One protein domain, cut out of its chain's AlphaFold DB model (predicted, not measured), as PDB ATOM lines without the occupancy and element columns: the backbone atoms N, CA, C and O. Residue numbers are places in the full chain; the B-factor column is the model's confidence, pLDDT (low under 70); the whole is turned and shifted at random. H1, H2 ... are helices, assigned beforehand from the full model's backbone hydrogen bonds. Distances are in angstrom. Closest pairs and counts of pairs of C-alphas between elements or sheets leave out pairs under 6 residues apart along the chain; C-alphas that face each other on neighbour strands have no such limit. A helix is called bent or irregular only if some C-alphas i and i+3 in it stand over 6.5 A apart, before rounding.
ATOM      1  N   GLY A   2     -27.182  63.895  -3.421       60.31
ATOM      2  CA  GLY A   2     -27.013  62.689  -2.578       60.31
ATOM      3  C   GLY A   2     -26.156  61.568  -3.194       60.31
ATOM      4  O   GLY A   2     -25.316  60.985  -2.513       60.31
ATOM      5  N   LEU A   3     -26.321  61.300  -4.495       65.94
ATOM      6  CA  LEU A   3     -25.570  60.263  -5.227       65.94
ATOM      7  C   LEU A   3     -24.068  60.572  -5.344       65.94
ATOM      8  O   LEU A   3     -23.243  59.661  -5.284       65.94
ATOM      9  N   ASP A   4     -23.710  61.852  -5.447       76.12
ATOM     10  CA  ASP A   4     -22.321  62.303  -5.566       76.12
ATOM     11  C   ASP A   4     -21.540  61.997  -4.280       76.12
ATOM     12  O   ASP A   4     -20.467  61.401  -4.318       76.12
ATOM     13  N   VAL A   5     -22.129  62.308  -3.119       76.81
ATOM     14  CA  VAL A   5     -21.523  62.051  -1.803       76.81
ATOM     15  C   VAL A   5     -21.349  60.551  -1.552       76.81
ATOM     16  O   VAL A   5     -20.282  60.136  -1.108       76.81
ATOM     17  N   ILE A   6     -22.344  59.723  -1.893       79.75
ATOM     18  CA  ILE A   6     -22.253  58.256  -1.755       79.75
ATOM     19  C   ILE A   6     -21.124  57.699  -2.630       79.75
ATOM     20  O   ILE A   6     -20.343  56.865  -2.174       79.75
ATOM     21  N   THR A   7     -20.992  58.196  -3.860       79.50
ATOM     22  CA  THR A   7     -19.925  57.791  -4.784       79.50
ATOM     23  C   THR A   7     -18.542  58.138  -4.230       79.50
ATOM     24  O   THR A   7     -17.668  57.274  -4.182       79.50
ATOM     25  N   TYR A   8     -18.338  59.365  -3.737       78.38
ATOM     26  CA  TYR A   8     -17.058  59.766  -3.141       78.38
ATOM     27  C   TYR A   8     -16.729  58.993  -1.860       78.38
ATOM     28  O   TYR A   8     -15.575  58.615  -1.652       78.38
ATOM     29  N   VAL A   9     -17.736  58.702  -1.030       80.12
ATOM     30  CA  VAL A   9     -17.565  57.871   0.167       80.12
ATOM     31  C   VAL A   9     -17.156  56.456  -0.225       80.12
ATOM     32  O   VAL A   9     -16.185  55.958   0.330       80.12
ATOM     33  N   LEU A  10     -17.806  55.830  -1.210       76.88
ATOM     34  CA  LEU A  10     -17.438  54.493  -1.691       76.88
ATOM     35  C   LEU A  10     -16.037  54.458  -2.312       76.88
ATOM     36  O   LEU A  10     -15.297  53.508  -2.079       76.88
ATOM     37  N   ILE A  11     -15.629  55.494  -3.047       75.81
ATOM     38  CA  ILE A  11     -14.264  55.594  -3.585       75.81
ATOM     39  C   ILE A  11     -13.240  55.718  -2.451       75.81
ATOM     40  O   ILE A  11     -12.210  55.048  -2.493       75.81
ATOM     41  N   GLY A  12     -13.515  56.519  -1.420       69.56
ATOM     42  CA  GLY A  12     -12.644  56.616  -0.248       69.56
ATOM     43  C   GLY A  12     -12.575  55.302   0.535       69.56
ATOM     44  O   GLY A  12     -11.489  54.804   0.825       69.56
ATOM     45  N   LEU A  13     -13.730  54.701   0.829       75.06
ATOM     46  CA  LEU A  13     -13.835  53.491   1.646       75.06
ATOM     47  C   LEU A  13     -13.336  52.237   0.935       75.06
ATOM     48  O   LEU A  13     -12.775  51.376   1.598       75.06
ATOM     49  N   CYS A  14     -13.516  52.119  -0.380       69.94
ATOM     50  CA  CYS A  14     -13.044  50.964  -1.143       69.94
ATOM     51  C   CYS A  14     -11.654  51.209  -1.738       69.94
ATOM     52  O   CYS A  14     -10.802  50.327  -1.696       69.94
ATOM     53  N   GLY A  15     -11.372  52.407  -2.247       73.62
ATOM     54  CA  GLY A  15     -10.091  52.717  -2.883       73.62
ATOM     55  C   GLY A  15      -8.913  52.658  -1.913       73.62
ATOM     56  O   GLY A  15      -7.885  52.063  -2.238       73.62
ATOM     57  N   ILE A  16      -9.060  53.204  -0.701       76.50
ATOM     58  CA  ILE A  16      -7.960  53.262   0.275       76.50
ATOM     59  C   ILE A  16      -7.523  51.855   0.730       76.50
ATOM     60  O   ILE A  16      -6.322  51.572   0.666       76.50
ATOM     61  N   PRO A  17      -8.429  50.932   1.120       82.50
ATOM     62  CA  PRO A  17      -8.045  49.556   1.427       82.50
ATOM     63  C   PRO A  17      -7.399  48.838   0.247       82.50
ATOM     64  O   PRO A  17      -6.405  48.145   0.441       82.50
ATOM     65  N   PHE A  18      -7.900  49.029  -0.977       82.06
ATOM     66  CA  PHE A  18      -7.313  48.397  -2.160       82.06
ATOM     67  C   PHE A  18      -5.881  48.875  -2.423       82.06
ATOM     68  O   PHE A  18      -4.993  48.055  -2.664       82.06
ATOM     69  N   VAL A  19      -5.623  50.181  -2.312       83.75
ATOM     70  CA  VAL A  19      -4.269  50.740  -2.452       83.75
ATOM     71  C   VAL A  19      -3.359  50.260  -1.322       83.75
ATOM     72  O   VAL A  19      -2.206  49.909  -1.575       83.75
ATOM     73  N   PHE A  20      -3.867  50.177  -0.091       86.31
ATOM     74  CA  PHE A  20      -3.103  49.662   1.045       86.31
ATOM     75  C   PHE A  20      -2.718  48.193   0.854       86.31
ATOM     76  O   PHE A  20      -1.554  47.830   1.032       86.31
ATOM     77  N   VAL A  21      -3.670  47.356   0.437       88.44
ATOM     78  CA  VAL A  21      -3.432  45.945   0.116       88.44
ATOM     79  C   VAL A  21      -2.401  45.838  -1.007       88.44
ATOM     80  O   VAL A  21      -1.396  45.146  -0.844       88.44
ATOM     81  N   GLY A  22      -2.578  46.581  -2.100       89.38
ATOM     82  CA  GLY A  22      -1.623  46.612  -3.209       89.38
ATOM     83  C   GLY A  22      -0.209  46.992  -2.757       89.38
ATOM     84  O   GLY A  22       0.746  46.264  -3.029       89.38
ATOM     85  N   GLY A  23      -0.075  48.079  -1.995       88.94
ATOM     86  CA  GLY A  23       1.202  48.535  -1.448       88.94
ATOM     87  C   GLY A  23       1.840  47.528  -0.489       88.94
ATOM     88  O   GLY A  23       3.048  47.295  -0.550       88.94
ATOM     89  N   PHE A  24       1.038  46.871   0.352       89.69
ATOM     90  CA  PHE A  24       1.509  45.835   1.268       89.69
ATOM     91  C   PHE A  24       2.073  44.624   0.518       89.69
ATOM     92  O   PHE A  24       3.182  44.173   0.818       89.69
ATOM     93  N   PHE A  25       1.353  44.113  -0.485       93.19
ATOM     94  CA  PHE A  25       1.820  42.988  -1.295       93.19
ATOM     95  C   PHE A  25       3.068  43.346  -2.102       93.19
ATOM     96  O   PHE A  25       4.013  42.553  -2.144       93.19
ATOM     97  N   LEU A  26       3.116  44.549  -2.675       93.12
ATOM     98  CA  LEU A  26       4.281  45.029  -3.413       93.12
ATOM     99  C   LEU A  26       5.510  45.149  -2.499       93.12
ATOM    100  O   LEU A  26       6.593  44.674  -2.843       93.12
ATOM    101  N   GLY A  27       5.330  45.698  -1.294       90.50
ATOM    102  CA  GLY A  27       6.374  45.772  -0.272       90.50
ATOM    103  C   GLY A  27       6.856  44.390   0.172       90.50
ATOM    104  O   GLY A  27       8.062  44.145   0.247       90.50
ATOM    105  N   LYS A  28       5.932  43.447   0.390       91.00
ATOM    106  CA  LYS A  28       6.266  42.057   0.730       91.00
ATOM    107  C   LYS A  28       7.063  41.380  -0.387       91.00
ATOM    108  O   LYS A  28       8.057  40.711  -0.106       91.00
ATOM    109  N   LEU A  29       6.668  41.575  -1.645       92.38
ATOM    110  CA  LEU A  29       7.365  41.015  -2.803       92.38
ATOM    111  C   LEU A  29       8.770  41.611  -2.960       92.38
ATOM    112  O   LEU A  29       9.721  40.879  -3.234       92.38
ATOM    113  N   HIS A  30       8.922  42.912  -2.709       93.00
ATOM    114  CA  HIS A  30      10.219  43.582  -2.703       93.00
ATOM    115  C   HIS A  30      11.157  43.017  -1.625       93.00
ATOM    116  O   HIS A  30      12.294  42.651  -1.926       93.00
ATOM    117  N   VAL A  31      10.665  42.857  -0.390       92.19
ATOM    118  CA  VAL A  31      11.422  42.233   0.710       92.19
ATOM    119  C   VAL A  31      11.798  40.793   0.370       92.19
ATOM    120  O   VAL A  31      12.949  40.414   0.569       92.19
ATOM    121  N   LYS A  32      10.872  40.003  -0.190       91.56
ATOM    122  CA  LYS A  32      11.153  38.632  -0.637       91.56
ATOM    123  C   LYS A  32      12.258  38.613  -1.695       91.56
ATOM    124  O   LYS A  32      13.189  37.821  -1.597       91.56
ATOM    125  N   ARG A  33      12.206  39.511  -2.683       91.00
ATOM    126  CA  ARG A  33      13.228  39.596  -3.735       91.00
ATOM    127  C   ARG A  33      14.608  39.928  -3.163       91.00
ATOM    128  O   ARG A  33      15.562  39.242  -3.516       91.00
ATOM    129  N   LEU A  34      14.693  40.913  -2.265       90.88
ATOM    130  CA  LEU A  34      15.923  41.265  -1.537       90.88
ATOM    131  C   LEU A  34      16.407  40.134  -0.618       90.88
ATOM    132  O   LEU A  34      17.605  39.952  -0.412       90.88
ATOM    133  N   ALA A  35      15.482  39.358  -0.056       90.19
ATOM    134  CA  ALA A  35      15.826  38.219   0.776       90.19
ATOM    135  C   ALA A  35      16.540  37.128  -0.028       90.19
ATOM    136  O   ALA A  35      17.486  36.574   0.511       90.19
ATOM    137  N   HIS A  36      16.141  36.876  -1.282       88.56
ATOM    138  CA  HIS A  36      16.760  35.865  -2.149       88.56
ATOM    139  C   HIS A  36      18.005  36.357  -2.902       88.56
ATOM    140  O   HIS A  36      18.968  35.613  -3.011       88.56
ATOM    141  N   HIS A  37      17.998  37.587  -3.422       87.56
ATOM    142  CA  HIS A  37      19.077  38.087  -4.293       87.56
ATOM    143  C   HIS A  37      20.119  38.942  -3.554       87.56
ATOM    144  O   HIS A  37      21.129  39.326  -4.138       87.56
ATOM    145  N   GLY A  38      19.866  39.297  -2.291       86.56
ATOM    146  CA  GLY A  38      20.688  40.256  -1.552       86.56
ATOM    147  C   GLY A  38      20.492  41.707  -2.015       86.56
ATOM    148  O   GLY A  38      19.512  42.052  -2.678       86.56
ATOM    149  N   GLY A  39      21.428  42.585  -1.638       85.12
ATOM    150  CA  GLY A  39      21.429  44.007  -2.017       85.12
ATOM    151  C   GLY A  39      20.670  44.937  -1.062       85.12
ATOM    152  O   GLY A  39      20.540  46.132  -1.333       85.12
ATOM    153  N   GLU A  40      20.207  44.427   0.080       88.25
ATOM    154  CA  GLU A  40      19.482  45.203   1.089       88.25
ATOM    155  C   GLU A  40      20.339  46.274   1.784       88.25
ATOM    156  O   GLU A  40      19.789  47.203   2.368       88.25
ATOM    157  N   SER A  41      21.672  46.185   1.693       87.50
ATOM    158  CA  SER A  41      22.621  47.143   2.284       87.50
ATOM    159  C   SER A  41      22.579  48.535   1.645       87.50
ATOM    160  O   SER A  41      23.023  49.503   2.257       87.50
ATOM    161  N   ARG A  42      22.027  48.654   0.428       88.69
ATOM    162  CA  ARG A  42      21.812  49.941  -0.258       88.69
ATOM    163  C   ARG A  42      20.581  50.692   0.256       88.69
ATOM    164  O   ARG A  42      20.384  51.851  -0.095       88.69
ATOM    165  N   TYR A  43      19.744  50.033   1.055       89.69
ATOM    166  CA  TYR A  43      18.511  50.595   1.590       89.69
ATOM    167  C   TYR A  43      18.695  51.071   3.036       89.69
ATOM    168  O   TYR A  43      19.644  50.679   3.717       89.69
ATOM    169  N   PRO A  44      17.767  51.891   3.560       92.56
ATOM    170  CA  PRO A  44      17.789  52.283   4.963       92.56
ATOM    171  C   PRO A  44      17.810  51.070   5.903       92.56
ATOM    172  O   PRO A  44      17.142  50.065   5.651       92.56
ATOM    173  N   LYS A  45      18.469  51.210   7.064       92.06
ATOM    174  CA  LYS A  45      18.630  50.147   8.084       92.06
ATOM    175  C   LYS A  45      17.329  49.429   8.471       92.06
ATOM    176  O   LYS A  45      17.351  48.277   8.903       92.06
ATOM    177  N   ARG A  46      16.180  50.106   8.357       91.69
ATOM    178  CA  ARG A  46      14.862  49.509   8.612       91.69
ATOM    179  C   ARG A  46      14.530  48.415   7.590       91.69
ATOM    180  O   ARG A  46      14.083  47.350   8.002       91.69
ATOM    181  N   VAL A  47      14.779  48.651   6.301       90.00
ATOM    182  CA  VAL A  47      14.539  47.673   5.226       90.00
ATOM    183  C   VAL A  47      15.472  46.481   5.393       90.00
ATOM    184  O   VAL A  47      15.003  45.347   5.429       90.00
ATOM    185  N   GLU A  48      16.762  46.730   5.620       93.06
ATOM    186  CA  GLU A  48      17.750  45.682   5.893       93.06
ATOM    187  C   GLU A  48      17.321  44.780   7.066       93.06
ATOM    188  O   GLU A  48      17.362  43.554   6.969       93.06
ATOM    189  N   ARG A  49      16.835  45.369   8.168       93.06
ATOM    190  CA  ARG A  49      16.342  44.611   9.329       93.06
ATOM    191  C   ARG A  49      15.142  43.730   8.980       93.06
ATOM    192  O   ARG A  49      15.078  42.593   9.446       93.06
ATOM    193  N   VAL A  50      14.203  44.247   8.187       93.56
ATOM    194  CA  VAL A  50      13.018  43.500   7.743       93.56
ATOM    195  C   VAL A  50      13.422  42.340   6.833       93.56
ATOM    196  O   VAL A  50      12.967  41.223   7.056       93.56
ATOM    197  N   VAL A  51      14.333  42.563   5.886       93.12
ATOM    198  CA  VAL A  51      14.852  41.515   4.991       93.12
ATOM    199  C   VAL A  51      15.583  40.424   5.780       93.12
ATOM    200  O   VAL A  51      15.301  39.242   5.598       93.12
ATOM    201  N   LYS A  52      16.457  40.796   6.727       90.81
ATOM    202  CA  LYS A  52      17.151  39.832   7.603       90.81
ATOM    203  C   LYS A  52      16.188  39.035   8.483       90.81
ATOM    204  O   LYS A  52      16.407  37.849   8.715       90.81
ATOM    205  N   LYS A  53      15.128  39.671   8.993       92.50
ATOM    206  CA  LYS A  53      14.068  38.980   9.741       92.50
ATOM    207  C   LYS A  53      13.329  37.988   8.840       92.50
ATOM    208  O   LYS A  53      13.235  36.823   9.203       92.50
ATOM    209  N   TYR A  54      12.911  38.429   7.655       92.12
ATOM    210  CA  TYR A  54      12.219  37.591   6.679       92.12
ATOM    211  C   TYR A  54      13.041  36.352   6.297       92.12
ATOM    212  O   TYR A  54      12.500  35.250   6.296       92.12
ATOM    213  N   ARG A  55      14.351  36.503   6.048       91.44
ATOM    214  CA  ARG A  55      15.251  35.366   5.776       91.44
ATOM    215  C   ARG A  55      15.273  34.348   6.904       91.44
ATOM    216  O   ARG A  55      15.133  33.164   6.632       91.44
ATOM    217  N   ARG A  56      15.431  34.809   8.149       91.56
ATOM    218  CA  ARG A  56      15.461  33.927   9.325       91.56
ATOM    219  C   ARG A  56      14.159  33.156   9.500       91.56
ATOM    220  O   ARG A  56      14.203  31.978   9.810       91.56
ATOM    221  N   GLU A  57      13.023  33.808   9.275       93.12
ATOM    222  CA  GLU A  57      11.706  33.171   9.391       93.12
ATOM    223  C   GLU A  57      11.440  32.135   8.291       93.12
ATOM    224  O   GLU A  57      10.693  31.192   8.518       93.12
ATOM    225  N   HIS A  58      12.048  32.298   7.112       88.94
ATOM    226  CA  HIS A  58      11.804  31.439   5.948       88.94
ATOM    227  C   HIS A  58      12.982  30.512   5.609       88.94
ATOM    228  O   HIS A  58      12.953  29.873   4.561       88.94
ATOM    229  N   GLY A  59      14.022  30.453   6.452       87.06
ATOM    230  CA  GLY A  59      15.199  29.603   6.230       87.06
ATOM    231  C   GLY A  59      15.961  29.912   4.936       87.06
ATOM    232  O   GLY A  59      16.520  29.011   4.325       87.06
TER     233      GLY A  59
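This is residues 2 to 59 of the 65 residues of an uncharacterized protein of Halalkaliarchaeum desulfuricum (UniProt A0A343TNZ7). A long, nearly straight helix, H1, makes the length of the model, and a much shorter helix, H2, packs across its last turns, about perpendicular to it. The first part of H1, residues 2 to 27, sticks out as a free arm from the small body at the other end. The printed part has 58 residues with two named helices, H1 then H2, and no named strand; the class is all helix. It is extended, with a radius of gyration of the C-alphas of 17.3 A and spans of 53 by 22 by 15 A.

H1, residues 2 to 37, begins with C-alpha 2 at (-27.013, 62.689, -2.578) and is 52.3 A long. It is neither bent nor irregular, but only just: C-alphas 13 and 16 are 6.0 A apart. H2, residues 45 to 58, is 20.0 A long and ends with C-alpha 58 at (11.804, 31.439, 5.948).

H1 touches H2 with residues 31 to 35 alone; the closest C-alphas, of Ala 35 and Val 51, are 5.4 A apart. Their lines are about perpendicular, at 73 degrees. Each O i to N i+4 pair is within hydrogen-bond range in H2, and 31 of 32 in H1.

The C-alphas of Gly 2 and Gly 59, the two farthest apart, are 54.4 A apart. The printed part has no cut, and the link from H1 to H2 is short, with 7 residues. The pLDDT is under 70 at residues 2 to 3, 12 and 14.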